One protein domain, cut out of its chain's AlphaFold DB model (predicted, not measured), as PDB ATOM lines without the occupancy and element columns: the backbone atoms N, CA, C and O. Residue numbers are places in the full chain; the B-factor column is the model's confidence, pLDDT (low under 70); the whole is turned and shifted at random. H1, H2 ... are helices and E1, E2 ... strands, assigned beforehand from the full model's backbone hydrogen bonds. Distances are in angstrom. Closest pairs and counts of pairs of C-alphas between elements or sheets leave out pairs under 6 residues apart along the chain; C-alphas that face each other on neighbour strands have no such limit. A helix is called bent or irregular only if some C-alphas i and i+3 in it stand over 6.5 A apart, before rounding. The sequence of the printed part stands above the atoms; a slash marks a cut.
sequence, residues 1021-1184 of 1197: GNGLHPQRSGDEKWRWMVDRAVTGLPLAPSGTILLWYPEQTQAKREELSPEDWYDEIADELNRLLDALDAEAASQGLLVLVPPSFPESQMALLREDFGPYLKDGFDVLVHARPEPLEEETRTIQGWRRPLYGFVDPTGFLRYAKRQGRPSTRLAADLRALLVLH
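This is residues 1021 to 1184 of the 1197 residues of an uncharacterized protein of Planctomycetes bacterium (UniProt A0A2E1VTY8). A twisted sheet of five strands has three helices over one face: H4 over the edge strand E3, the long H3 side by side with H4, and H6 toward the other edge, over E4 and only just over E5. The short helix H1 covers E5 on the opposite face, and the short helix H2 lies off the sheet, at the far end of the longest span from H6. The printed part has 164 residues with six named helices and five named strands, in the order H1 E1 H2 H3 E2 H4 E3 H5 E4 E5 H6; the class is mixed, helices and strands. The sheet runs E3 E2 E1 E4 E5 and is mixed, with parallel and antiparallel neighbours. The whole is compact, with a radius of gyration of the C-alphas of 14.8 A, and spans 43 by 34 by 26 A.

Residues 1021 to 1033 have no named element. H1 is residues 1034 to 1037, with C-alpha 1034 at (41.477, 22.302, -34.956). E1 is residues 1052 to 1056, 12.3 A long. H2 is residues 1062 to 1067, 8.8 A. H3, residues 1070 to 1090, is the longest helix, 30.5 A from C-alpha 1070 at (64.486, 28.438, -47.645) to C-alpha 1090. E2 is residues 1096 to 1101, 16.5 A. H4 is residues 1107 to 1120, 20.7 A; it is irregular, with C-alphas 1116 and 1119 7.2 A apart. E3 is residues 1125 to 1129, 13.8 A. H5 is residues 1137 to 1140. E4 is residues 1150 to 1154, 12.9 A, and E5 is residues 1160 to 1165, 13.9 A. H6, residues 1175 to 1183, is 12.0 A long and ends with C-alpha 1183 at (39.889, 1.131, -39.794).

In the sheet, E2 and E1 are parallel at 16 degrees, with N 1053 and O 1096 2.8 A apart, within hydrogen-bond range. E3 and E2 are parallel at 22 degrees, with N 1128 and O 1099 at 2.8 A. E1 and E4 are antiparallel at 158 degrees, with N 1054 and O 1152 at 2.8 A. E4 and E5 form an antiparallel hairpin at 169 degrees, with N 1151 and O 1164 at 2.8 A. E1, H2 H3, E2 and E2, H4, E3 are strand-helix-strand units, two parallel neighbour strands with helices between, each with a right-handed crossover. H3, H4 and H6 with the sheet make two layers, helices on one face of a sheet. H4 lies over E3 at a height over the sheet of 8.3 A and runs along the strands, at 11 degrees to E3 on the local plane; its closest C-alphas to E3 are those of Gly 1118 and Phe 1125, 5.8 A apart. H3 touches H4 with residues 1070 to 1078 alone, the closest C-alphas being those of Tyr 1074 and Gln 1109, 6.2 A apart; they run the same way at a shallow tilt of 19 degrees. H6, at a height of 10.0 A, runs along the strands, at 23 degrees to E4 on the local plane. H1 lies over E5 on the opposite face from H4 and H6, at a height of 7.0 A. H5 only grazes the sheet, with residues 1138 to 1139. H2 is not on the sheet and is apart from H3. In H2, H3 and H6 every O i to N i+4 pair is within hydrogen-bond range, in H4 8 of 10 are, and H1 and H5 are too short for such a pair.

The two C-alphas farthest apart, those of Glu 1066 and Leu 1183, are 42.7 A apart. The printed part has no cut. The link from H1 to E1, 14 residues, is long. Mean pLDDT of the printed part is 82.8; residues 1121 to 1124, 1133 and 1166 to 1171 are under 70.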
ATOM      1  N   GLY A1021      29.631  23.732 -43.222       77.44
ATOM      2  CA  GLY A1021      29.546  23.002 -41.963       77.44
ATOM      3  C   GLY A1021      30.539  23.489 -40.910       77.44
ATOM      4  O   GLY A1021      30.870  22.721 -40.010       77.44
ATOM      5  N   ASN A1022      31.075  24.712 -41.035       79.38
ATOM      6  CA  ASN A1022      32.247  25.215 -40.295       79.38
ATOM      7  C   ASN A1022      33.465  24.264 -40.371       79.38
ATOM      8  O   ASN A1022      34.265  24.179 -39.436       79.38
ATOM      9  N   GLY A1023      33.576  23.511 -41.465       84.75
ATOM     10  CA  GLY A1023      34.611  22.507 -41.675       84.75
ATOM     11  C   GLY A1023      35.975  23.076 -42.064       84.75
ATOM     12  O   GLY A1023      36.243  24.269 -41.929       84.75
ATOM     13  N   LEU A1024      36.858  22.213 -42.561       85.56
ATOM     14  CA  LEU A1024      38.177  22.620 -43.038       85.56
ATOM     15  C   LEU A1024      38.122  23.000 -44.523       85.56
ATOM     16  O   LEU A1024      37.635  22.235 -45.354       85.56
ATOM     17  N   HIS A1025      38.686  24.158 -44.859       84.81
ATOM     18  CA  HIS A1025      38.958  24.573 -46.233       84.81
ATOM     19  C   HIS A1025      40.304  25.312 -46.271       84.81
ATOM     20  O   HIS A1025      40.567  26.122 -45.377       84.81
ATOM     21  N   PRO A1026      41.165  25.102 -47.285       79.06
ATOM     22  CA  PRO A1026      42.500  25.706 -47.314       79.06
ATOM     23  C   PRO A1026      42.482  27.233 -47.451       79.06
ATOM     24  O   PRO A1026      43.456  27.886 -47.105       79.06
ATOM     25  N   GLN A1027      41.390  27.818 -47.949       73.56
ATOM     26  CA  GLN A1027      41.293  29.261 -48.241       73.56
ATOM     27  C   GLN A1027      40.122  29.977 -47.544       73.56
ATOM     28  O   GLN A1027      39.917  31.166 -47.758       73.56
ATOM     29  N   ARG A1028      39.306  29.269 -46.752       73.94
ATOM     30  CA  ARG A1028      38.121  29.841 -46.083       73.94
ATOM     31  C   ARG A1028      38.205  29.555 -44.590       73.94
ATOM     32  O   ARG A1028      38.734  28.518 -44.197       73.94
ATOM     33  N   SER A1029      37.686  30.458 -43.764       75.06
ATOM     34  CA  SER A1029      37.616  30.226 -42.320       75.06
ATOM     35  C   SER A1029      36.592  29.137 -42.001       75.06
ATOM     36  O   SER A1029      35.477  29.163 -42.511       75.06
ATOM     37  N   GLY A1030      36.963  28.176 -41.162       79.38
ATOM     38  CA  GLY A1030      36.043  27.208 -40.565       79.38
ATOM     39  C   GLY A1030      35.818  27.519 -39.091       79.38
ATOM     40  O   GLY A1030      35.766  28.684 -38.695       79.38
ATOM     41  N   ASP A1031      35.745  26.474 -38.273       83.56
ATOM     42  CA  ASP A1031      35.957  26.600 -36.831       83.56
ATOM     43  C   ASP A1031      37.367  27.162 -36.515       83.56
ATOM     44  O   ASP A1031      38.324  27.016 -37.285       83.56
ATOM     45  N   GLU A1032      37.497  27.835 -35.378       81.19
ATOM     46  CA  GLU A1032      38.749  28.446 -34.917       81.19
ATOM     47  C   GLU A1032      39.666  27.405 -34.250       81.19
ATOM     48  O   GLU A1032      40.882  27.596 -34.187       81.19
ATOM     49  N   LYS A1033      39.107  26.280 -33.774       85.62
ATOM     50  CA  LYS A1033      39.858  25.217 -33.089       85.62
ATOM     51  C   LYS A1033      39.965  23.974 -33.953       85.62
ATOM     52  O   LYS A1033      38.957  23.378 -34.333       85.62
ATOM     53  N   TRP A1034      41.189  23.495 -34.157       87.31
ATOM     54  CA  TRP A1034      41.477  22.302 -34.956       87.31
ATOM     55  C   TRP A1034      40.685  21.082 -34.477       87.31
ATOM     56  O   TRP A1034      40.064  20.369 -35.260       87.31
ATOM     57  N   ARG A1035      40.621  20.880 -33.158       85.00
ATOM     58  CA  ARG A1035      39.861  19.767 -32.564       85.00
ATOM     59  C   ARG A1035      38.340  19.873 -32.727       85.00
ATOM     60  O   ARG A1035      37.664  18.859 -32.625       85.00
ATOM     61  N   TRP A1036      37.793  21.075 -32.919       84.88
ATOM     62  CA  TRP A1036      36.352  21.284 -33.128       84.88
ATOM     63  C   TRP A1036      35.945  21.075 -34.590       84.88
ATOM     64  O   TRP A1036      34.755  20.995 -34.888       84.88
ATOM     65  N   MET A1037      36.925  20.909 -35.485       86.75
ATOM     66  CA  MET A1037      36.701  20.467 -36.859       86.75
ATOM     67  C   MET A1037      36.514  18.953 -37.000       86.75
ATOM     68  O   MET A1037      36.152  18.493 -38.079       86.75
ATOM     69  N   VAL A1038      36.744  18.166 -35.942       88.12
ATOM     70  CA  VAL A1038      36.482  16.721 -35.980       88.12
ATOM     71  C   VAL A1038      34.996  16.474 -36.262       88.12
ATOM     72  O   VAL A1038      34.125  17.117 -35.682       88.12
ATOM     73  N   ASP A1039      34.725  15.538 -37.167       84.31
ATOM     74  CA  ASP A1039      33.431  15.205 -37.767       84.31
ATOM     75  C   ASP A1039      32.807  16.294 -38.655       84.31
ATOM     76  O   ASP A1039      31.635  16.184 -39.032       84.31
ATOM     77  N   ARG A1040      33.577  17.319 -39.038       86.69
ATOM     78  CA  ARG A1040      33.169  18.328 -40.026       86.69
ATOM     79  C   ARG A1040      33.786  18.051 -41.393       86.69
ATOM     80  O   ARG A1040      34.812  17.375 -41.515       86.69
ATOM     81  N   ALA A1041      33.118  18.562 -42.422       81.69
ATOM     82  CA  ALA A1041      33.519  18.364 -43.805       81.69
ATOM     83  C   ALA A1041      34.881  19.004 -44.101       81.69
ATOM     84  O   ALA A1041      35.228  20.061 -43.575       81.69
ATOM     85  N   VAL A1042      35.640  18.379 -44.989       82.50
ATOM     86  CA  VAL A1042      36.876  18.907 -45.555       82.50
ATOM     87  C   VAL A1042      36.635  19.160 -47.032       82.50
ATOM     88  O   VAL A1042      36.281  18.254 -47.781       82.50
ATOM     89  N   THR A1043      36.808  20.410 -47.443       76.44
ATOM     90  CA  THR A1043      36.485  20.887 -48.791       76.44
ATOM     91  C   THR A1043      37.693  21.587 -49.412       76.44
ATOM     92  O   THR A1043      38.547  22.110 -48.697       76.44
ATOM     93  N   GLY A1044      37.782  21.585 -50.745       72.81
ATOM     94  CA  GLY A1044      38.883  22.222 -51.483       72.81
ATOM     95  C   GLY A1044      40.234  21.504 -51.379       72.81
ATOM     96  O   GLY A1044      41.259  22.150 -51.558       72.81
ATOM     97  N   LEU A1045      40.248  20.208 -51.036       76.94
ATOM     98  CA  LEU A1045      41.456  19.379 -50.974       76.94
ATOM     99  C   LEU A1045      41.279  18.060 -51.756       76.94
ATOM    100  O   LEU A1045      40.208  17.442 -51.678       76.94
ATOM    101  N   PRO A1046      42.331  17.559 -52.431       74.19
ATOM    102  CA  PRO A1046      42.280  16.307 -53.178       74.19
ATOM    103  C   PRO A1046      42.436  15.088 -52.255       74.19
ATOM    104  O   PRO A1046      43.533  14.672 -51.903       74.19
ATOM    105  N   LEU A1047      41.321  14.465 -51.866       75.56
ATOM    106  CA  LEU A1047      41.343  13.350 -50.904       75.56
ATOM    107  C   LEU A1047      41.563  11.969 -51.547       75.56
ATOM    108  O   LEU A1047      40.874  11.599 -52.506       75.56
ATOM    109  N   ALA A1048      42.430  11.137 -50.981       76.06
ATOM    110  CA  ALA A1048      42.654   9.756 -51.411       76.06
ATOM    111  C   ALA A1048      41.461   8.810 -51.099       76.06
ATOM    112  O   ALA A1048      40.620   9.119 -50.249       76.06
ATOM    113  N   PRO A1049      41.300   7.687 -51.833       70.06
ATOM    114  CA  PRO A1049      40.176   6.753 -51.663       70.06
ATOM    115  C   PRO A1049      40.112   6.023 -50.317       70.06
ATOM    116  O   PRO A1049      39.010   5.766 -49.859       70.06
ATOM    117  N   SER A1050      41.254   5.738 -49.698       72.69
ATOM    118  CA  SER A1050      41.424   5.074 -48.390       72.69
ATOM    119  C   SER A1050      41.485   6.067 -47.215       72.69
ATOM    120  O   SER A1050      41.718   5.691 -46.069       72.69
ATOM    121  N   GLY A1051      41.261   7.356 -47.489       81.69
ATOM    122  CA  GLY A1051      41.467   8.451 -46.544       81.69
ATOM    123  C   GLY A1051      42.816   9.141 -46.746       81.69
ATOM    124  O   GLY A1051      43.683   8.666 -47.476       81.69
ATOM    125  N   THR A1052      42.959  10.320 -46.150       87.50
ATOM    126  CA  THR A1052      44.079  11.241 -46.382       87.50
ATOM    127  C   THR A1052      44.608  11.767 -45.062       87.50
ATOM    128  O   THR A1052      43.862  12.332 -44.263       87.50
ATOM    129  N   ILE A1053      45.902  11.612 -44.835       91.19
ATOM    130  CA  ILE A1053      46.609  12.243 -43.728       91.19
ATOM    131  C   ILE A1053      46.910  13.686 -44.130       91.19
ATOM    132  O   ILE A1053      47.377  13.942 -45.236       91.19
ATOM    133  N   LEU A1054      46.634  14.632 -43.237       92.25
ATOM    134  CA  LEU A1054      46.925  16.048 -43.436       92.25
ATOM    135  C   LEU A1054      48.060  16.479 -42.512       92.25
ATOM    136  O   LEU A1054      47.976  16.280 -41.297       92.25
ATOM    137  N   LEU A1055      49.066  17.133 -43.085       91.94
ATOM    138  CA  LEU A1055      50.088  17.876 -42.358       91.94
ATOM    139  C   LEU A1055      49.898  19.363 -42.618       91.94
ATOM    140  O   LEU A1055      50.184  19.853 -43.705       91.94
ATOM    141  N   TRP A1056      49.392  20.082 -41.623       91.88
ATOM    142  CA  TRP A1056      49.105  21.508 -41.720       91.88
ATOM    143  C   TRP A1056      50.217  22.329 -41.070       91.88
ATOM    144  O   TRP A1056      50.300  22.398 -39.841       91.88
ATOM    145  N   TYR A1057      51.065  22.960 -41.879       91.12
ATOM    146  CA  TYR A1057      52.168  23.799 -41.416       91.12
ATOM    147  C   TYR A1057      51.716  25.249 -41.232       91.12
ATOM    148  O   TYR A1057      51.386  25.909 -42.212       91.12
ATOM    149  N   PRO A1058      51.726  25.798 -40.010       88.81
ATOM    150  CA  PRO A1058      51.344  27.187 -39.788       88.81
ATOM    151  C   PRO A1058      52.333  28.185 -40.393       88.81
ATOM    152  O   PRO A1058      53.531  27.915 -40.522       88.81
ATOM    153  N   GLU A1059      51.836  29.395 -40.648       86.88
ATOM    154  CA  GLU A1059      52.674  30.570 -40.892       86.88
ATOM    155  C   GLU A1059      53.617  30.783 -39.698       86.88
ATOM    156  O   GLU A1059      53.152  30.879 -38.558       86.88
ATOM    157  N   GLN A1060      54.929  30.851 -39.939       87.69
ATOM    158  CA  GLN A1060      55.923  31.030 -38.875       87.69
ATOM    159  C   GLN A1060      55.923  32.468 -38.334       87.69
ATOM    160  O   GLN A1060      55.421  33.401 -38.963       87.69
ATOM    161  N   THR A1061      56.481  32.670 -37.136       82.31
ATOM    162  CA  THR A1061      56.600  34.022 -36.565       82.31
ATOM    163  C   THR A1061      57.499  34.894 -37.440       82.31
ATOM    164  O   THR A1061      58.407  34.395 -38.105       82.31
ATOM    165  N   GLN A1062      57.280  36.212 -37.427       80.31
ATOM    166  CA  GLN A1062      58.098  37.134 -38.218       80.31
ATOM    167  C   GLN A1062      59.594  36.975 -37.909       80.31
ATOM    168  O   GLN A1062      60.376  36.769 -38.830       80.31
ATOM    169  N   ALA A1063      59.960  36.971 -36.623       82.44
ATOM    170  CA  ALA A1063      61.341  36.783 -36.186       82.44
ATOM    171  C   ALA A1063      61.954  35.476 -36.715       82.44
ATOM    172  O   ALA A1063      63.122  35.450 -37.086       82.44
ATOM    173  N   LYS A1064      61.165  34.395 -36.785       83.50
ATOM    174  CA  LYS A1064      61.660  33.108 -37.269       83.50
ATOM    175  C   LYS A1064      61.823  33.081 -38.790       83.50
ATOM    176  O   LYS A1064      62.800  32.527 -39.270       83.50
ATOM    177  N   ARG A1065      60.924  33.724 -39.546       82.94
ATOM    178  CA  ARG A1065      61.052  33.865 -41.011       82.94
ATOM    179  C   ARG A1065      62.249  34.712 -41.430       82.94
ATOM    180  O   ARG A1065      62.813  34.470 -42.484       82.94
ATOM    181  N   GLU A1066      62.618  35.702 -40.622       84.44
ATOM    182  CA  GLU A1066      63.811  36.523 -40.861       84.44
ATOM    183  C   GLU A1066      65.116  35.752 -40.583       84.44
ATOM    184  O   GLU A1066      66.156  36.093 -41.140       84.44
ATOM    185  N   GLU A1067      65.064  34.713 -39.741       85.44
ATOM    186  CA  GLU A1067      66.195  33.833 -39.416       85.44
ATOM    187  C   GLU A1067      66.331  32.648 -40.392       85.44
ATOM    188  O   GLU A1067      67.441  32.180 -40.633       85.44
ATOM    189  N   LEU A1068      65.215  32.144 -40.926       84.88
ATOM    190  CA  LEU A1068      65.159  30.918 -41.726       84.88
ATOM    191  C   LEU A1068      65.619  31.120 -43.169       84.88
ATOM    192  O   LEU A1068      65.034  31.919 -43.905       84.88
ATOM    193  N   SER A1069      66.591  30.317 -43.612       88.25
ATOM    194  CA  SER A1069      66.803  30.119 -45.046       88.25
ATOM    195  C   SER A1069      65.699  29.219 -45.636       88.25
ATOM    196  O   SER A1069      65.122  28.394 -44.918       88.25
ATOM    197  N   PRO A1070      65.367  29.366 -46.934       86.38
ATOM    198  CA  PRO A1070      64.486  28.438 -47.645       86.38
ATOM    199  C   PRO A1070      64.872  26.965 -47.472       86.38
ATOM    200  O   PRO A1070      63.991  26.123 -47.325       86.38
ATOM    201  N   GLU A1071      66.173  26.673 -47.477       89.31
ATOM    202  CA  GLU A1071      66.733  25.330 -47.341       89.31
ATOM    203  C   GLU A1071      66.542  24.778 -45.920       89.31
ATOM    204  O   GLU A1071      66.067  23.659 -45.765       89.31
ATOM    205  N   ASP A1072      66.783  25.580 -44.876       88.50
ATOM    206  CA  ASP A1072      66.554  25.143 -43.487       88.50
ATOM    207  C   ASP A1072      65.068  24.845 -43.216       88.50
ATOM    208  O   ASP A1072      64.724  23.983 -42.404       88.50
ATOM    209  N   TRP A1073      64.161  25.581 -43.871       88.62
ATOM    210  CA  TRP A1073      62.725  25.330 -43.751       88.62
ATOM    211  C   TRP A1073      62.311  24.059 -44.508       88.62
ATOM    212  O   TRP A1073      61.484  23.297 -44.006       88.62
ATOM    213  N   TYR A1074      62.905  23.804 -45.676       93.00
ATOM    214  CA  TYR A1074      62.746  22.541 -46.396       93.00
ATOM    215  C   TYR A1074      63.198  21.348 -45.546       93.00
ATOM    216  O   TYR A1074      62.413  20.419 -45.345       93.00
ATOM    217  N   ASP A1075      64.411  21.409 -44.991       90.75
ATOM    218  CA  ASP A1075      65.019  20.317 -44.226       90.75
ATOM    219  C   ASP A1075      64.171  19.924 -43.003       90.75
ATOM    220  O   ASP A1075      63.968  18.737 -42.749       90.75
ATOM    221  N   GLU A1076      63.586  20.890 -42.280       86.81
ATOM    222  CA  GLU A1076      62.695  20.593 -41.142       86.81
ATOM    223  C   GLU A1076      61.437  19.816 -41.577       86.81
ATOM    224  O   GLU A1076      61.024  18.876 -40.889       86.81
ATOM    225  N   ILE A1077      60.827  20.184 -42.714       90.19
ATOM    226  CA  ILE A1077      59.656  19.472 -43.256       90.19
ATOM    227  C   ILE A1077      60.075  18.083 -43.751       90.19
ATOM    228  O   ILE A1077      59.414  17.094 -43.433       90.19
ATOM    229  N   ALA A1078      61.186  17.987 -44.483       91.31
ATOM    230  CA  ALA A1078      61.699  16.732 -45.020       91.31
ATOM    231  C   ALA A1078      62.047  15.722 -43.907       91.31
ATOM    232  O   ALA A1078      61.663  14.554 -43.984       91.31
ATOM    233  N   ASP A1079      62.693  16.161 -42.824       88.81
ATOM    234  CA  ASP A1079      63.011  15.325 -41.659       88.81
ATOM    235  C   ASP A1079      61.757  14.792 -40.952       88.81
ATOM    236  O   ASP A1079      61.744  13.701 -40.368       88.81
ATOM    237  N   GLU A1080      60.684  15.576 -40.922       86.50
ATOM    238  CA  GLU A1080      59.400  15.151 -40.376       86.50
ATOM    239  C   GLU A1080      58.679  14.160 -41.293       86.50
ATOM    240  O   GLU A1080      58.187  13.137 -40.807       86.50
ATOM    241  N   LEU A1081      58.677  14.421 -42.601       89.00
ATOM    242  CA  LEU A1081      58.102  13.535 -43.609       89.00
ATOM    243  C   LEU A1081      58.789  12.172 -43.623       89.00
ATOM    244  O   LEU A1081      58.093  11.166 -43.556       89.00
ATOM    245  N   ASN A1082      60.123  12.122 -43.604       89.44
ATOM    246  CA  ASN A1082      60.873  10.864 -43.542       89.44
ATOM    247  C   ASN A1082      60.457  10.011 -42.332       89.44
ATOM    248  O   ASN A1082      60.142   8.832 -42.471       89.44
ATOM    249  N   ARG A1083      60.355  10.620 -41.141       86.31
ATOM    250  CA  ARG A1083      59.915   9.911 -39.924       86.31
ATOM    251  C   ARG A1083      58.465   9.445 -39.995       86.31
ATOM    252  O   ARG A1083      58.134   8.403 -39.430       86.31
ATOM    253  N   LEU A1084      57.591  10.237 -40.616       86.25
ATOM    254  CA  LEU A1084      56.200   9.849 -40.809       86.25
ATOM    255  C   LEU A1084      56.095   8.686 -41.795       86.25
ATOM    256  O   LEU A1084      55.381   7.736 -41.497       86.25
ATOM    257  N   LEU A1085      56.809   8.740 -42.918       86.75
ATOM    258  CA  LEU A1085      56.828   7.679 -43.923       86.75
ATOM    259  C   LEU A1085      57.359   6.370 -43.338       86.75
ATOM    260  O   LEU A1085      56.685   5.358 -43.473       86.75
ATOM    261  N   ASP A1086      58.446   6.403 -42.560       86.25
ATOM    262  CA  ASP A1086      58.936   5.225 -41.828       86.25
ATOM    263  C   ASP A1086      57.847   4.613 -40.925       86.25
ATOM    264  O   ASP A1086      57.694   3.392 -40.828       86.25
ATOM    265  N   ALA A1087      57.072   5.462 -40.241       84.88
ATOM    266  CA  ALA A1087      55.995   5.019 -39.362       84.88
ATOM    267  C   ALA A1087      54.768   4.503 -40.137       84.88
ATOM    268  O   ALA A1087      54.096   3.590 -39.660       84.88
ATOM    269  N   LEU A1088      54.467   5.069 -41.308       84.12
ATOM    270  CA  LEU A1088      53.382   4.622 -42.186       84.12
ATOM    271  C   LEU A1088      53.722   3.298 -42.873       84.12
ATOM    272  O   LEU A1088      52.874   2.406 -42.909       84.12
ATOM    273  N   ASP A1089      54.963   3.136 -43.325       82.94
ATOM    274  CA  ASP A1089      55.480   1.892 -43.893       82.94
ATOM    275  C   ASP A1089      55.452   0.762 -42.859       82.94
ATOM    276  O   ASP A1089      55.026  -0.354 -43.163       82.94
ATOM    277  N   ALA A1090      55.819   1.055 -41.604       81.88
ATOM    278  CA  ALA A1090      55.747   0.091 -40.507       81.88
ATOM    279  C   ALA A1090      54.315  -0.405 -40.216       81.88
ATOM    280  O   ALA A1090      54.145  -1.519 -39.722       81.88
ATOM    281  N   GLU A1091      53.296   0.403 -40.520       78.19
ATOM    282  CA  GLU A1091      51.876   0.054 -40.364       78.19
ATOM    283  C   GLU A1091      51.224  -0.404 -41.684       78.19
ATOM    284  O   GLU A1091      50.027  -0.696 -41.709       78.19
ATOM    285  N   ALA A1092      51.992  -0.478 -42.780       75.75
ATOM    286  CA  ALA A1092      51.508  -0.767 -44.132       75.75
ATOM    287  C   ALA A1092      50.320   0.122 -44.562       75.75
ATOM    288  O   ALA A1092      49.363  -0.359 -45.187       75.75
ATOM    289  N   ALA A1093      50.357   1.408 -44.200       78.69
ATOM    290  CA  ALA A1093      49.277   2.353 -44.465       78.69
ATOM    291  C   ALA A1093      49.002   2.494 -45.974       78.69
ATOM    292  O   ALA A1093      49.919   2.558 -46.789       78.69
ATOM    293  N   SER A1094      47.723   2.560 -46.345       77.75
ATOM    294  CA  SER A1094      47.267   2.728 -47.736       77.75
ATOM    295  C   SER A1094      46.759   4.144 -48.026       77.75
ATOM    296  O   SER A1094      46.290   4.421 -49.130       77.75
ATOM    297  N   GLN A1095      46.768   5.023 -47.021       84.44
ATOM    298  CA  GLN A1095      46.231   6.380 -47.070       84.44
ATOM    299  C   GLN A1095      47.127   7.331 -47.871       84.44
ATOM    300  O   GLN A1095      48.350   7.212 -47.853       84.44
ATOM    301  N   GLY A1096      46.512   8.330 -48.511       86.12
ATOM    302  CA  GLY A1096      47.250   9.453 -49.101       86.12
ATOM    303  C   GLY A1096      47.794  10.411 -48.035       86.12
ATOM    304  O   GLY A1096      47.360  10.380 -46.880       86.12
ATOM    305  N   LEU A1097      48.698  11.306 -48.428       89.50
ATOM    306  CA  LEU A1097      49.322  12.311 -47.569       89.50
ATOM    307  C   LEU A1097      49.319  13.679 -48.262       89.50
ATOM    308  O   LEU A1097      49.920  13.843 -49.316       89.50
ATOM    309  N   LEU A1098      48.690  14.680 -47.649       90.88
ATOM    310  CA  LEU A1098      48.745  16.064 -48.120       90.88
ATOM    311  C   LEU A1098      49.532  16.938 -47.154       90.88
ATOM    312  O   LEU A1098      49.243  16.977 -45.954       90.88
ATOM    313  N   VAL A1099      50.479  17.690 -47.707       92.69
ATOM    314  CA  VAL A1099      51.266  18.686 -46.985       92.69
ATOM    315  C   VAL A1099      50.730  20.070 -47.322       92.69
ATOM    316  O   VAL A1099      50.776  20.509 -48.465       92.69
ATOM    317  N   LEU A1100      50.205  20.764 -46.320       92.56
ATOM    318  CA  LEU A1100      49.641  22.098 -46.454       92.56
ATOM    319  C   LEU A1100      50.618  23.110 -45.865       92.56
ATOM    320  O   LEU A1100      50.822  23.137 -44.654       92.56
ATOM    321  N   VAL A1101      51.200  23.951 -46.716       93.00
ATOM    322  CA  VAL A1101      52.206  24.965 -46.351       93.00
ATOM    323  C   VAL A1101      51.622  26.384 -46.399       93.00
ATOM    324  O   VAL A1101      50.662  26.619 -47.137       93.00
ATOM    325  N   PRO A1102      52.152  27.344 -45.616       90.75
ATOM    326  CA  PRO A1102      51.664  28.720 -45.653       90.75
ATOM    327  C   PRO A1102      52.108  29.436 -46.943       90.75
ATOM    328  O   PRO A1102      53.090  29.023 -47.561       90.75
ATOM    329  N   PRO A1103      51.475  30.561 -47.332       85.94
ATOM    330  CA  PRO A1103      51.785  31.259 -48.587       85.94
ATOM    331  C   PRO A1103      53.197  31.856 -48.644       85.94
ATOM    332  O   PRO A1103      53.660  32.261 -49.705       85.94
ATOM    333  N   SER A1104      53.858  31.980 -47.494       86.62
ATOM    334  CA  SER A1104      55.240  32.443 -47.369       86.62
ATOM    335  C   SER A1104      56.279  31.354 -47.648       86.62
ATOM    336  O   SER A1104      57.460  31.681 -47.781       86.62
ATOM    337  N   PHE A1105      55.873  30.081 -47.719       89.62
ATOM    338  CA  PHE A1105      56.776  28.986 -48.039       89.62
ATOM    339  C   PHE A1105      57.159  29.039 -49.532       89.62
ATOM    340  O   PHE A1105      56.275  29.214 -50.372       89.62
ATOM    341  N   PRO A1106      58.450  28.931 -49.900       90.75
ATOM    342  CA  PRO A1106      58.865  29.149 -51.285       90.75
ATOM    343  C   PRO A1106      58.363  28.061 -52.246       90.75
ATOM    344  O   PRO A1106      58.574  26.873 -52.010       90.75
ATOM    345  N   GLU A1107      57.809  28.466 -53.395       88.62
ATOM    346  CA  GLU A1107      57.316  27.536 -54.433       88.62
ATOM    347  C   GLU A1107      58.417  26.587 -54.940       88.62
ATOM    348  O   GLU A1107      58.167  25.415 -55.213       88.62
ATOM    349  N   SER A1108      59.670  27.058 -55.006       90.81
ATOM    350  CA  SER A1108      60.812  26.215 -55.377       90.81
ATOM    351  C   SER A1108      61.036  25.063 -54.396       90.81
ATOM    352  O   SER A1108      61.388  23.969 -54.821       90.81
ATOM    353  N   GLN A1109      60.794  25.287 -53.102       93.81
ATOM    354  CA  GLN A1109      60.909  24.255 -52.069       93.81
ATOM    355  C   GLN A1109      59.698  23.313 -52.078       93.81
ATOM    356  O   GLN A1109      59.844  22.119 -51.836       93.81
ATOM    357  N   MET A1110      58.504  23.805 -52.433       91.50
ATOM    358  CA  MET A1110      57.340  22.937 -52.670       91.50
ATOM    359  C   MET A1110      57.587  21.964 -53.822       91.50
ATOM    360  O   MET A1110      57.258  20.785 -53.710       91.50
ATOM    361  N   ALA A1111      58.172  22.447 -54.922       90.25
ATOM    362  CA  ALA A1111      58.531  21.608 -56.061       90.25
ATOM    363  C   ALA A1111      59.530  20.508 -55.666       90.25
ATOM    364  O   ALA A1111      59.319  19.356 -56.038       90.25
ATOM    365  N   LEU A1112      60.539  20.841 -54.850       92.50
ATOM    366  CA  LEU A1112      61.488  19.863 -54.309       92.50
ATOM    367  C   LEU A1112      60.800  18.819 -53.421       92.50
ATOM    368  O   LEU A1112      61.036  17.633 -53.600       92.50
ATOM    369  N   LEU A1113      59.878  19.219 -52.536       91.44
ATOM    370  CA  LEU A1113      59.128  18.262 -51.708       91.44
ATOM    371  C   LEU A1113      58.309  17.287 -52.572       91.44
ATOM    372  O   LEU A1113      58.245  16.096 -52.275       91.44
ATOM    373  N   ARG A1114      57.682  17.776 -53.652       90.19
ATOM    374  CA  ARG A1114      56.951  16.923 -54.606       90.19
ATOM    375  C   ARG A1114      57.878  15.945 -55.328       90.19
ATOM    376  O   ARG A1114      57.497  14.792 -55.510       90.19
ATOM    377  N   GLU A1115      59.065  16.395 -55.728       89.50
ATOM    378  CA  GLU A1115      60.068  15.567 -56.405       89.50
ATOM    379  C   GLU A1115      60.645  14.490 -55.476       89.50
ATOM    380  O   GLU A1115      60.643  13.312 -55.839       89.50
ATOM    381  N   ASP A1116      61.058  14.873 -54.268       90.31
ATOM    382  CA  ASP A1116      61.735  13.986 -53.321       90.31
ATOM    383  C   ASP A1116      60.778  12.953 -52.711       90.31
ATOM    384  O   ASP A1116      61.147  11.790 -52.560       90.31
ATOM    385  N   PHE A1117      59.531  13.330 -52.397       87.62
ATOM    386  CA  PHE A1117      58.592  12.453 -51.681       87.62
ATOM    387  C   PHE A1117      57.506  11.820 -52.561       87.62
ATOM    388  O   PHE A1117      56.982  10.757 -52.217       87.62
ATOM    389  N   GLY A1118      57.193  12.404 -53.722       80.44
ATOM    390  CA  GLY A1118      56.178  11.887 -54.647       80.44
ATOM    391  C   GLY A1118      56.354  10.412 -55.056       80.44
ATOM    392  O   GLY A1118      55.362   9.684 -55.072       80.44
ATOM    393  N   PRO A1119      57.577   9.914 -55.340       81.25
ATOM    394  CA  PRO A1119      57.792   8.519 -55.740       81.25
ATOM    395  C   PRO A1119      57.456   7.468 -54.670       81.25
ATOM    396  O   PRO A1119      57.195   6.314 -55.018       81.25
ATOM    397  N   TYR A1120      57.474   7.839 -53.384       70.69
ATOM    398  CA  TYR A1120      57.258   6.915 -52.264       70.69
ATOM    399  C   TYR A1120      55.775   6.588 -52.045       70.69
ATOM    400  O   TYR A1120      55.438   5.514 -51.550       70.69
ATOM    401  N   LEU A1121      54.877   7.468 -52.487       67.81
ATOM    402  CA  LEU A1121      53.429   7.318 -52.369       67.81
ATOM    403  C   LEU A1121      52.828   7.294 -53.779       67.81
ATOM    404  O   LEU A1121      52.422   8.323 -54.313       67.81
ATOM    405  N   LYS A1122      52.801   6.095 -54.389       53.97
ATOM    406  CA  LYS A1122      52.400   5.844 -55.794       53.97
ATOM    407  C   LYS A1122      51.102   6.542 -56.226       53.97
ATOM    408  O   LYS A1122      50.990   6.869 -57.401       53.97
ATOM    409  N   ASP A1123      50.181   6.794 -55.291       57.88
ATOM    410  CA  ASP A1123      48.995   7.629 -55.466       57.88
ATOM    411  C   ASP A1123      48.692   8.402 -54.168       57.88
ATOM    412  O   ASP A1123      48.567   7.806 -53.099       57.88
ATOM    413  N   GLY A1124      48.512   9.726 -54.253       68.12
ATOM    414  CA  GLY A1124      47.950  10.523 -53.152       68.12
ATOM    415  C   GLY A1124      48.925  11.342 -52.304       68.12
ATOM    416  O   GLY A1124      48.532  11.713 -51.201       68.12
ATOM    417  N   PHE A1125      50.136  11.645 -52.791       85.56
ATOM    418  CA  PHE A1125      50.983  12.704 -52.224       85.56
ATOM    419  C   PHE A1125      50.859  14.015 -53.002       85.56
ATOM    420  O   PHE A1125      50.960  14.011 -54.229       85.56
ATOM    421  N   ASP A1126      50.680  15.126 -52.288       86.50
ATOM    422  CA  ASP A1126      50.806  16.470 -52.856       86.50
ATOM    423  C   ASP A1126      51.164  17.506 -51.777       86.50
ATOM    424  O   ASP A1126      50.949  17.299 -50.578       86.50
ATOM    425  N   VAL A1127      51.684  18.644 -52.229       88.81
ATOM    426  CA  VAL A1127      52.015  19.816 -51.419       88.81
ATOM    427  C   VAL A1127      51.165  20.981 -51.915       88.81
ATOM    428  O   VAL A1127      51.270  21.368 -53.074       88.81
ATOM    429  N   LEU A1128      50.323  21.559 -51.064       88.25
ATOM    430  CA  LEU A1128      49.425  22.655 -51.439       88.25
ATOM    431  C   LEU A1128      49.590  23.842 -50.494       88.25
ATOM    432  O   LEU A1128      49.947  23.686 -49.327       88.25
ATOM    433  N   VAL A1129      49.287  25.039 -50.986       85.50
ATOM    434  CA  VAL A1129      49.253  26.239 -50.147       85.50
ATOM    435  C   VAL A1129      47.908  26.323 -49.434       85.50
ATOM    436  O   VAL A1129      46.854  26.287 -50.075       85.50
ATOM    437  N   HIS A1130      47.929  26.511 -48.115       85.31
ATOM    438  CA  HIS A1130      46.766  27.031 -47.402       85.31
ATOM    439  C   HIS A1130      46.929  28.534 -47.186       85.31
ATOM    440  O   HIS A1130      47.997  29.035 -46.853       85.31
ATOM    441  N   ALA A1131      45.853  29.271 -47.430       77.38
ATOM    442  CA  ALA A1131      45.786  30.720 -47.321       77.38
ATOM    443  C   ALA A1131      44.554  31.107 -46.499       77.38
ATOM    444  O   ALA A1131      43.746  31.943 -46.913       77.38
ATOM    445  N   ARG A1132      44.364  30.439 -45.355       74.81
ATOM    446  CA  ARG A1132      43.242  30.746 -44.467       74.81
ATOM    447  C   ARG A1132      43.355  32.188 -43.959       74.81
ATOM    448  O   ARG A1132      44.449  32.597 -43.571       74.81
ATOM    449  N   PRO A1133      42.244  32.948 -43.932       64.94
ATOM    450  CA  PRO A1133      42.251  34.323 -43.431       64.94
ATOM    451  C   PRO A1133      42.686  34.420 -41.965       64.94
ATOM    452  O   PRO A1133      43.325  35.392 -41.570       64.94
ATOM    453  N   GLU A1134      42.354  33.399 -41.173       71.69
ATOM    454  CA  GLU A1134      42.638  33.330 -39.744       71.69
ATOM    455  C   GLU A1134      43.439  32.072 -39.396       71.69
ATOM    456  O   GLU A1134      43.086  30.982 -39.873       71.69
ATOM    457  N   PRO A1135      44.468  32.193 -38.538       76.00
ATOM    458  CA  PRO A1135      45.173  31.037 -38.009       76.00
ATOM    459  C   PRO A1135      44.284  30.271 -37.026       76.00
ATOM    460  O   PRO A1135      43.511  30.865 -36.274       76.00
ATOM    461  N   LEU A1136      44.430  28.949 -36.978       84.00
ATOM    462  CA  LEU A1136      43.804  28.141 -35.927       84.00
ATOM    463  C   LEU A1136      44.393  28.487 -34.547       84.00
ATOM    464  O   LEU A1136      45.581  28.802 -34.431       84.00
ATOM    465  N   GLU A1137      43.601  28.352 -33.477       84.69
ATOM    466  CA  GLU A1137      44.056  28.611 -32.096       84.69
ATOM    467  C   GLU A1137      45.356  27.843 -31.793       84.69
ATOM    468  O   GLU A1137      46.304  28.378 -31.203       84.69
ATOM    469  N   GLU A1138      45.433  26.586 -32.236       84.69
ATOM    470  CA  GLU A1138      46.576  25.708 -32.023       84.69
ATOM    471  C   GLU A1138      47.862  26.154 -32.747       84.69
ATOM    472  O   GLU A1138      48.951  25.812 -32.270       84.69
ATOM    473  N   GLU A1139      47.767  26.942 -33.826       80.94
ATOM    474  CA  GLU A1139      48.910  27.450 -34.608       80.94
ATOM    475  C   GLU A1139      49.692  28.542 -33.880       80.94
ATOM    476  O   GLU A1139      50.879  28.753 -34.129       80.94
ATOM    477  N   THR A1140      49.044  29.249 -32.954       78.62
ATOM    478  CA  THR A1140      49.649  30.397 -32.263       78.62
ATOM    479  C   THR A1140      50.763  29.999 -31.291       78.62
ATOM    480  O   THR A1140      51.575  30.834 -30.890       78.62
ATOM    481  N   ARG A1141      50.837  28.717 -30.914       76.88
ATOM    482  CA  ARG A1141      51.756  28.214 -29.888       76.88
ATOM    483  C   ARG A1141      53.092  27.789 -30.492       76.88
ATOM    484  O   ARG A1141      53.131  26.977 -31.412       76.88
ATOM    485  N   THR A1142      54.193  28.247 -29.899       77.94
ATOM    486  CA  THR A1142      55.552  27.884 -30.326       77.94
ATOM    487  C   THR A1142      56.209  26.852 -29.407       77.94
ATOM    488  O   THR A1142      55.950  26.796 -28.203       77.94
ATOM    489  N   ILE A1143      57.086  26.024 -29.974       73.81
ATOM    490  CA  ILE A1143      58.007  25.132 -29.259       73.81
ATOM    491  C   ILE A1143      59.397  25.389 -29.835       73.81
ATOM    492  O   ILE A1143      59.591  25.249 -31.036       73.81
ATOM    493  N   GLN A1144      60.355  25.798 -28.994       73.06
ATOM    494  CA  GLN A1144      61.711  26.175 -29.437       73.06
ATOM    495  C   GLN A1144      61.714  27.235 -30.562       73.06
ATOM    496  O   GLN A1144      62.523  27.180 -31.480       73.06
ATOM    497  N   GLY A1145      60.783  28.195 -30.509       76.88
ATOM    498  CA  GLY A1145      60.659  29.271 -31.503       76.88
ATOM    499  C   GLY A1145      59.871  28.906 -32.768       76.88
ATOM    500  O   GLY A1145      59.441  29.810 -33.477       76.88
ATOM    501  N   TRP A1146      59.599  27.622 -33.005       79.69
ATOM    502  CA  TRP A1146      58.830  27.138 -34.152       79.69
ATOM    503  C   TRP A1146      57.352  26.978 -33.833       79.69
ATOM    504  O   TRP A1146      56.991  26.437 -32.783       79.69
ATOM    505  N   ARG A1147      56.487  27.364 -34.768       84.25
ATOM    506  CA  ARG A1147      55.097  26.902 -34.779       84.25
ATOM    507  C   ARG A1147      55.070  25.520 -35.433       84.25
ATOM    508  O   ARG A1147      55.537  25.361 -36.557       84.25
ATOM    509  N   ARG A1148      54.602  24.515 -34.691       83.69
ATOM    510  CA  ARG A1148      54.628  23.097 -35.100       83.69
ATOM    511  C   ARG A1148      53.412  22.756 -35.967       83.69
ATOM    512  O   ARG A1148      52.370  23.388 -35.776       83.69
ATOM    513  N   PRO A1149      53.509  21.757 -36.857       86.31
ATOM    514  CA  PRO A1149      52.383  21.373 -37.688       86.31
ATOM    515  C   PRO A1149      51.247  20.731 -36.889       86.31
ATOM    516  O   PRO A1149      51.419  20.172 -35.794       86.31
ATOM    517  N   LEU A1150      50.057  20.815 -37.470       89.19
ATOM    518  CA  LEU A1150      48.873  20.104 -37.015       89.19
ATOM    519  C   LEU A1150      48.694  18.847 -37.865       89.19
ATOM    520  O   LEU A1150      48.838  18.877 -39.082       89.19
ATOM    521  N   TYR A1151      48.363  17.747 -37.199       89.19
ATOM    522  CA  TYR A1151      48.045  16.469 -37.814       89.19
ATOM    523  C   TYR A1151      46.539  16.324 -37.940       89.19
ATOM    524  O   TYR A1151      45.799  16.526 -36.966       89.19
ATOM    525  N   GLY A1152      46.109  15.915 -39.126       92.00
ATOM    526  CA  GLY A1152      44.745  15.510 -39.402       92.00
ATOM    527  C   GLY A1152      44.679  14.153 -40.088       92.00
ATOM    528  O   GLY A1152      45.626  13.730 -40.744       92.00
ATOM    529  N   PHE A1153      43.544  13.482 -39.958       92.50
ATOM    530  CA  PHE A1153      43.168  12.374 -40.834       92.50
ATOM    531  C   PHE A1153      41.754  12.630 -41.326       92.50
ATOM    532  O   PHE A1153      40.840  12.824 -40.519       92.50
ATOM    533  N   VAL A1154      41.602  12.659 -42.643       88.69
ATOM    534  CA  VAL A1154      40.331  12.791 -43.342       88.69
ATOM    535  C   VAL A1154      39.948  11.422 -43.861       88.69
ATOM    536  O   VAL A1154      40.740  10.771 -44.541       88.69
ATOM    537  N   ASP A1155      38.745  10.977 -43.541       82.25
ATOM    538  CA  ASP A1155      38.254   9.689 -44.014       82.25
ATOM    539  C   ASP A1155      37.974   9.702 -45.539       82.25
ATOM    540  O   ASP A1155      37.994  10.755 -46.189       82.25
ATOM    541  N   PRO A1156      37.709   8.534 -46.153       73.81
ATOM    542  CA  PRO A1156      37.327   8.435 -47.563       73.81
ATOM    543  C   PRO A1156      36.147   9.308 -48.007       73.81
ATOM    544  O   PRO A1156      36.023   9.576 -49.212       73.81
ATOM    545  N   THR A1157      35.268   9.700 -47.077       70.62
ATOM    546  CA  THR A1157      34.035  10.449 -47.359       70.62
ATOM    547  C   THR A1157      34.214  11.955 -47.252       70.62
ATOM    548  O   THR A1157      33.363  12.701 -47.725       70.62
ATOM    549  N   GLY A1158      35.370  12.407 -46.768       77.38
ATOM    550  CA  GLY A1158      35.720  13.817 -46.718       77.38
ATOM    551  C   GLY A1158      35.422  14.480 -45.388       77.38
ATOM    552  O   GLY A1158      35.227  15.690 -45.356       77.38
ATOM    553  N   PHE A1159      35.415  13.723 -44.291       84.12
ATOM    554  CA  PHE A1159      35.280  14.266 -42.943       84.12
ATOM    555  C   PHE A1159      36.569  14.114 -42.150       84.12
ATOM    556  O   PHE A1159      37.224  13.069 -42.172       84.12
ATOM    557  N   LEU A1160      36.933  15.160 -41.411       89.69
ATOM    558  CA  LEU A1160      38.087  15.122 -40.521       89.69
ATOM    559  C   LEU A1160      37.760  14.229 -39.316       89.69
ATOM    560  O   LEU A1160      36.903  14.571 -38.513       89.69
ATOM    561  N   ARG A1161      38.427  13.085 -39.157       89.00
ATOM    562  CA  ARG A1161      38.222  12.153 -38.023       89.00
ATOM    563  C   ARG A1161      39.279  12.265 -36.946       89.00
ATOM    564  O   ARG A1161      39.078  11.831 -35.815       89.00
ATOM    565  N   TYR A1162      40.410  12.856 -37.298       92.12
ATOM    566  CA  TYR A1162      41.515  13.065 -36.387       92.12
ATOM    567  C   TYR A1162      42.007  14.489 -36.495       92.12
ATOM    568  O   TYR A1162      42.176  14.992 -37.601       92.12
ATOM    569  N   ALA A1163      42.271  15.110 -35.352       91.06
ATOM    570  CA  ALA A1163      42.814  16.452 -35.283       91.06
ATOM    571  C   ALA A1163      43.651  16.589 -34.009       91.06
ATOM    572  O   ALA A1163      43.116  16.662 -32.900       91.06
ATOM    573  N   LYS A1164      44.979  16.618 -34.142       87.00
ATOM    574  CA  LYS A1164      45.887  16.898 -33.024       87.00
ATOM    575  C   LYS A1164      47.030  17.792 -33.453       87.00
ATOM    576  O   LYS A1164      47.533  17.697 -34.561       87.00
ATOM    577  N   ARG A1165      47.508  18.612 -32.525       82.06
ATOM    578  CA  ARG A1165      48.804  19.272 -32.677       82.06
ATOM    579  C   ARG A1165      49.916  18.251 -32.472       82.06
ATOM    580  O   ARG A1165      49.865  17.492 -31.499       82.06
ATOM    581  N   GLN A1166      50.937  18.274 -33.320       69.12
ATOM    582  CA  GLN A1166      52.099  17.425 -33.105       69.12
ATOM    583  C   GLN A1166      52.857  17.835 -31.831       69.12
ATOM    584  O   GLN A1166      53.051  19.018 -31.538       69.12
ATOM    585  N   GLY A1167      53.261  16.839 -31.040       65.94
ATOM    586  CA  GLY A1167      54.156  17.012 -29.896       65.94
ATOM    587  C   GLY A1167      55.630  17.007 -30.310       65.94
ATOM    588  O   GLY A1167      55.992  17.456 -31.393       65.94
ATOM    589  N   ARG A1168      56.505  16.475 -29.444       59.88
ATOM    590  CA  ARG A1168      57.872  16.131 -29.867       59.88
ATOM    591  C   ARG A1168      57.814  15.010 -30.917       59.88
ATOM    592  O   ARG A1168      56.945  14.146 -30.784       59.88
ATOM    593  N   PRO A1169      58.732  14.989 -31.895       55.12
ATOM    594  CA  PRO A1169      58.784  13.925 -32.889       55.12
ATOM    595  C   PRO A1169      58.866  12.544 -32.226       55.12
ATOM    596  O   PRO A1169      59.662  12.337 -31.308       55.12
ATOM    597  N   SER A1170      58.030  11.617 -32.683       64.19
ATOM    598  CA  SER A1170      57.971  10.220 -32.245       64.19
ATOM    599  C   SER A1170      58.068   9.336 -33.481       64.19
ATOM    600  O   SER A1170      57.447   9.641 -34.491       64.19
ATOM    601  N   THR A1171      58.803   8.230 -33.392       67.56
ATOM    602  CA  THR A1171      58.877   7.210 -34.453       67.56
ATOM    603  C   THR A1171      57.659   6.282 -34.476       67.56
ATOM    604  O   THR A1171      57.594   5.361 -35.280       67.56
ATOM    605  N   ARG A1172      56.694   6.484 -33.569       74.62
ATOM    606  CA  ARG A1172      55.436   5.730 -33.503       74.62
ATOM    607  C   ARG A1172      54.244   6.651 -33.689       74.62
ATOM    608  O   ARG A1172      54.195   7.713 -33.054       74.62
ATOM    609  N   LEU A1173      53.269   6.194 -34.474       80.56
ATOM    610  CA  LEU A1173      51.969   6.841 -34.608       80.56
ATOM    611  C   LEU A1173      51.193   6.781 -33.290       80.56
ATOM    612  O   LEU A1173      51.325   5.845 -32.495       80.56
ATOM    613  N   ALA A1174      50.362   7.793 -33.057       84.06
ATOM    614  CA  ALA A1174      49.438   7.776 -31.935       84.06
ATOM    615  C   ALA A1174      48.438   6.618 -32.101       84.06
ATOM    616  O   ALA A1174      47.980   6.349 -33.208       84.06
ATOM    617  N   ALA A1175      48.099   5.932 -31.004       85.06
ATOM    618  CA  ALA A1175      47.264   4.729 -31.048       85.06
ATOM    619  C   ALA A1175      45.885   4.969 -31.690       85.06
ATOM    620  O   ALA A1175      45.356   4.091 -32.362       85.06
ATOM    621  N   ASP A1176      45.330   6.167 -31.513       86.38
ATOM    622  CA  ASP A1176      44.065   6.585 -32.110       86.38
ATOM    623  C   ASP A1176      44.173   6.839 -33.620       86.38
ATOM    624  O   ASP A1176      43.317   6.380 -34.370       86.38
ATOM    625  N   LEU A1177      45.248   7.485 -34.084       87.06
ATOM    626  CA  LEU A1177      45.526   7.603 -35.519       87.06
ATOM    627  C   LEU A1177      45.768   6.224 -36.143       87.06
ATOM    628  O   LEU A1177      45.181   5.915 -37.170       87.06
ATOM    629  N   ARG A1178      46.565   5.367 -35.494       86.88
ATOM    630  CA  ARG A1178      46.807   3.990 -35.941       86.88
ATOM    631  C   ARG A1178      45.498   3.212 -36.089       86.88
ATOM    632  O   ARG A1178      45.288   2.568 -37.110       86.88
ATOM    633  N   ALA A1179      44.603   3.306 -35.104       83.81
ATOM    634  CA  ALA A1179      43.293   2.669 -35.171       83.81
ATOM    635  C   ALA A1179      42.476   3.161 -36.375       83.81
ATOM    636  O   ALA A1179      41.842   2.342 -37.030       83.81
ATOM    637  N   LEU A1180      42.530   4.459 -36.698       86.19
ATOM    638  CA  LEU A1180      41.872   5.027 -37.879       86.19
ATOM    639  C   LEU A1180      42.505   4.559 -39.195       86.19
ATOM    640  O   LEU A1180      41.768   4.239 -40.121       86.19
ATOM    641  N   LEU A1181      43.836   4.481 -39.280       84.31
ATOM    642  CA  LEU A1181      44.515   3.987 -40.483       84.31
ATOM    643  C   LEU A1181      44.129   2.540 -40.773       84.31
ATOM    644  O   LEU A1181      43.778   2.233 -41.904       84.31
ATOM    645  N   VAL A1182      44.099   1.687 -39.746       77.88
ATOM    646  CA  VAL A1182      43.661   0.292 -39.884       77.88
ATOM    647  C   VAL A1182      42.163   0.209 -40.205       77.88
ATOM    648  O   VAL A1182      41.758  -0.534 -41.089       77.88
ATOM    649  N   LEU A1183      41.335   1.029 -39.547       77.31
ATOM    650  CA  LEU A1183      39.889   1.131 -39.794       77.31
ATOM    651  C   LEU A1183      39.528   1.689 -41.179       77.31
ATOM    652  O   LEU A1183      38.371   1.621 -41.578       77.31
ATOM    653  N   HIS A1184      40.458   2.310 -41.898       76.94
ATOM    654  CA  HIS A1184      40.214   2.876 -43.227       76.94
ATOM    655  C   HIS A1184      41.190   2.340 -44.281       76.94
ATOM    656  O   HIS A1184      41.193   2.832 -45.405       76.94
TER     657      HIS A1184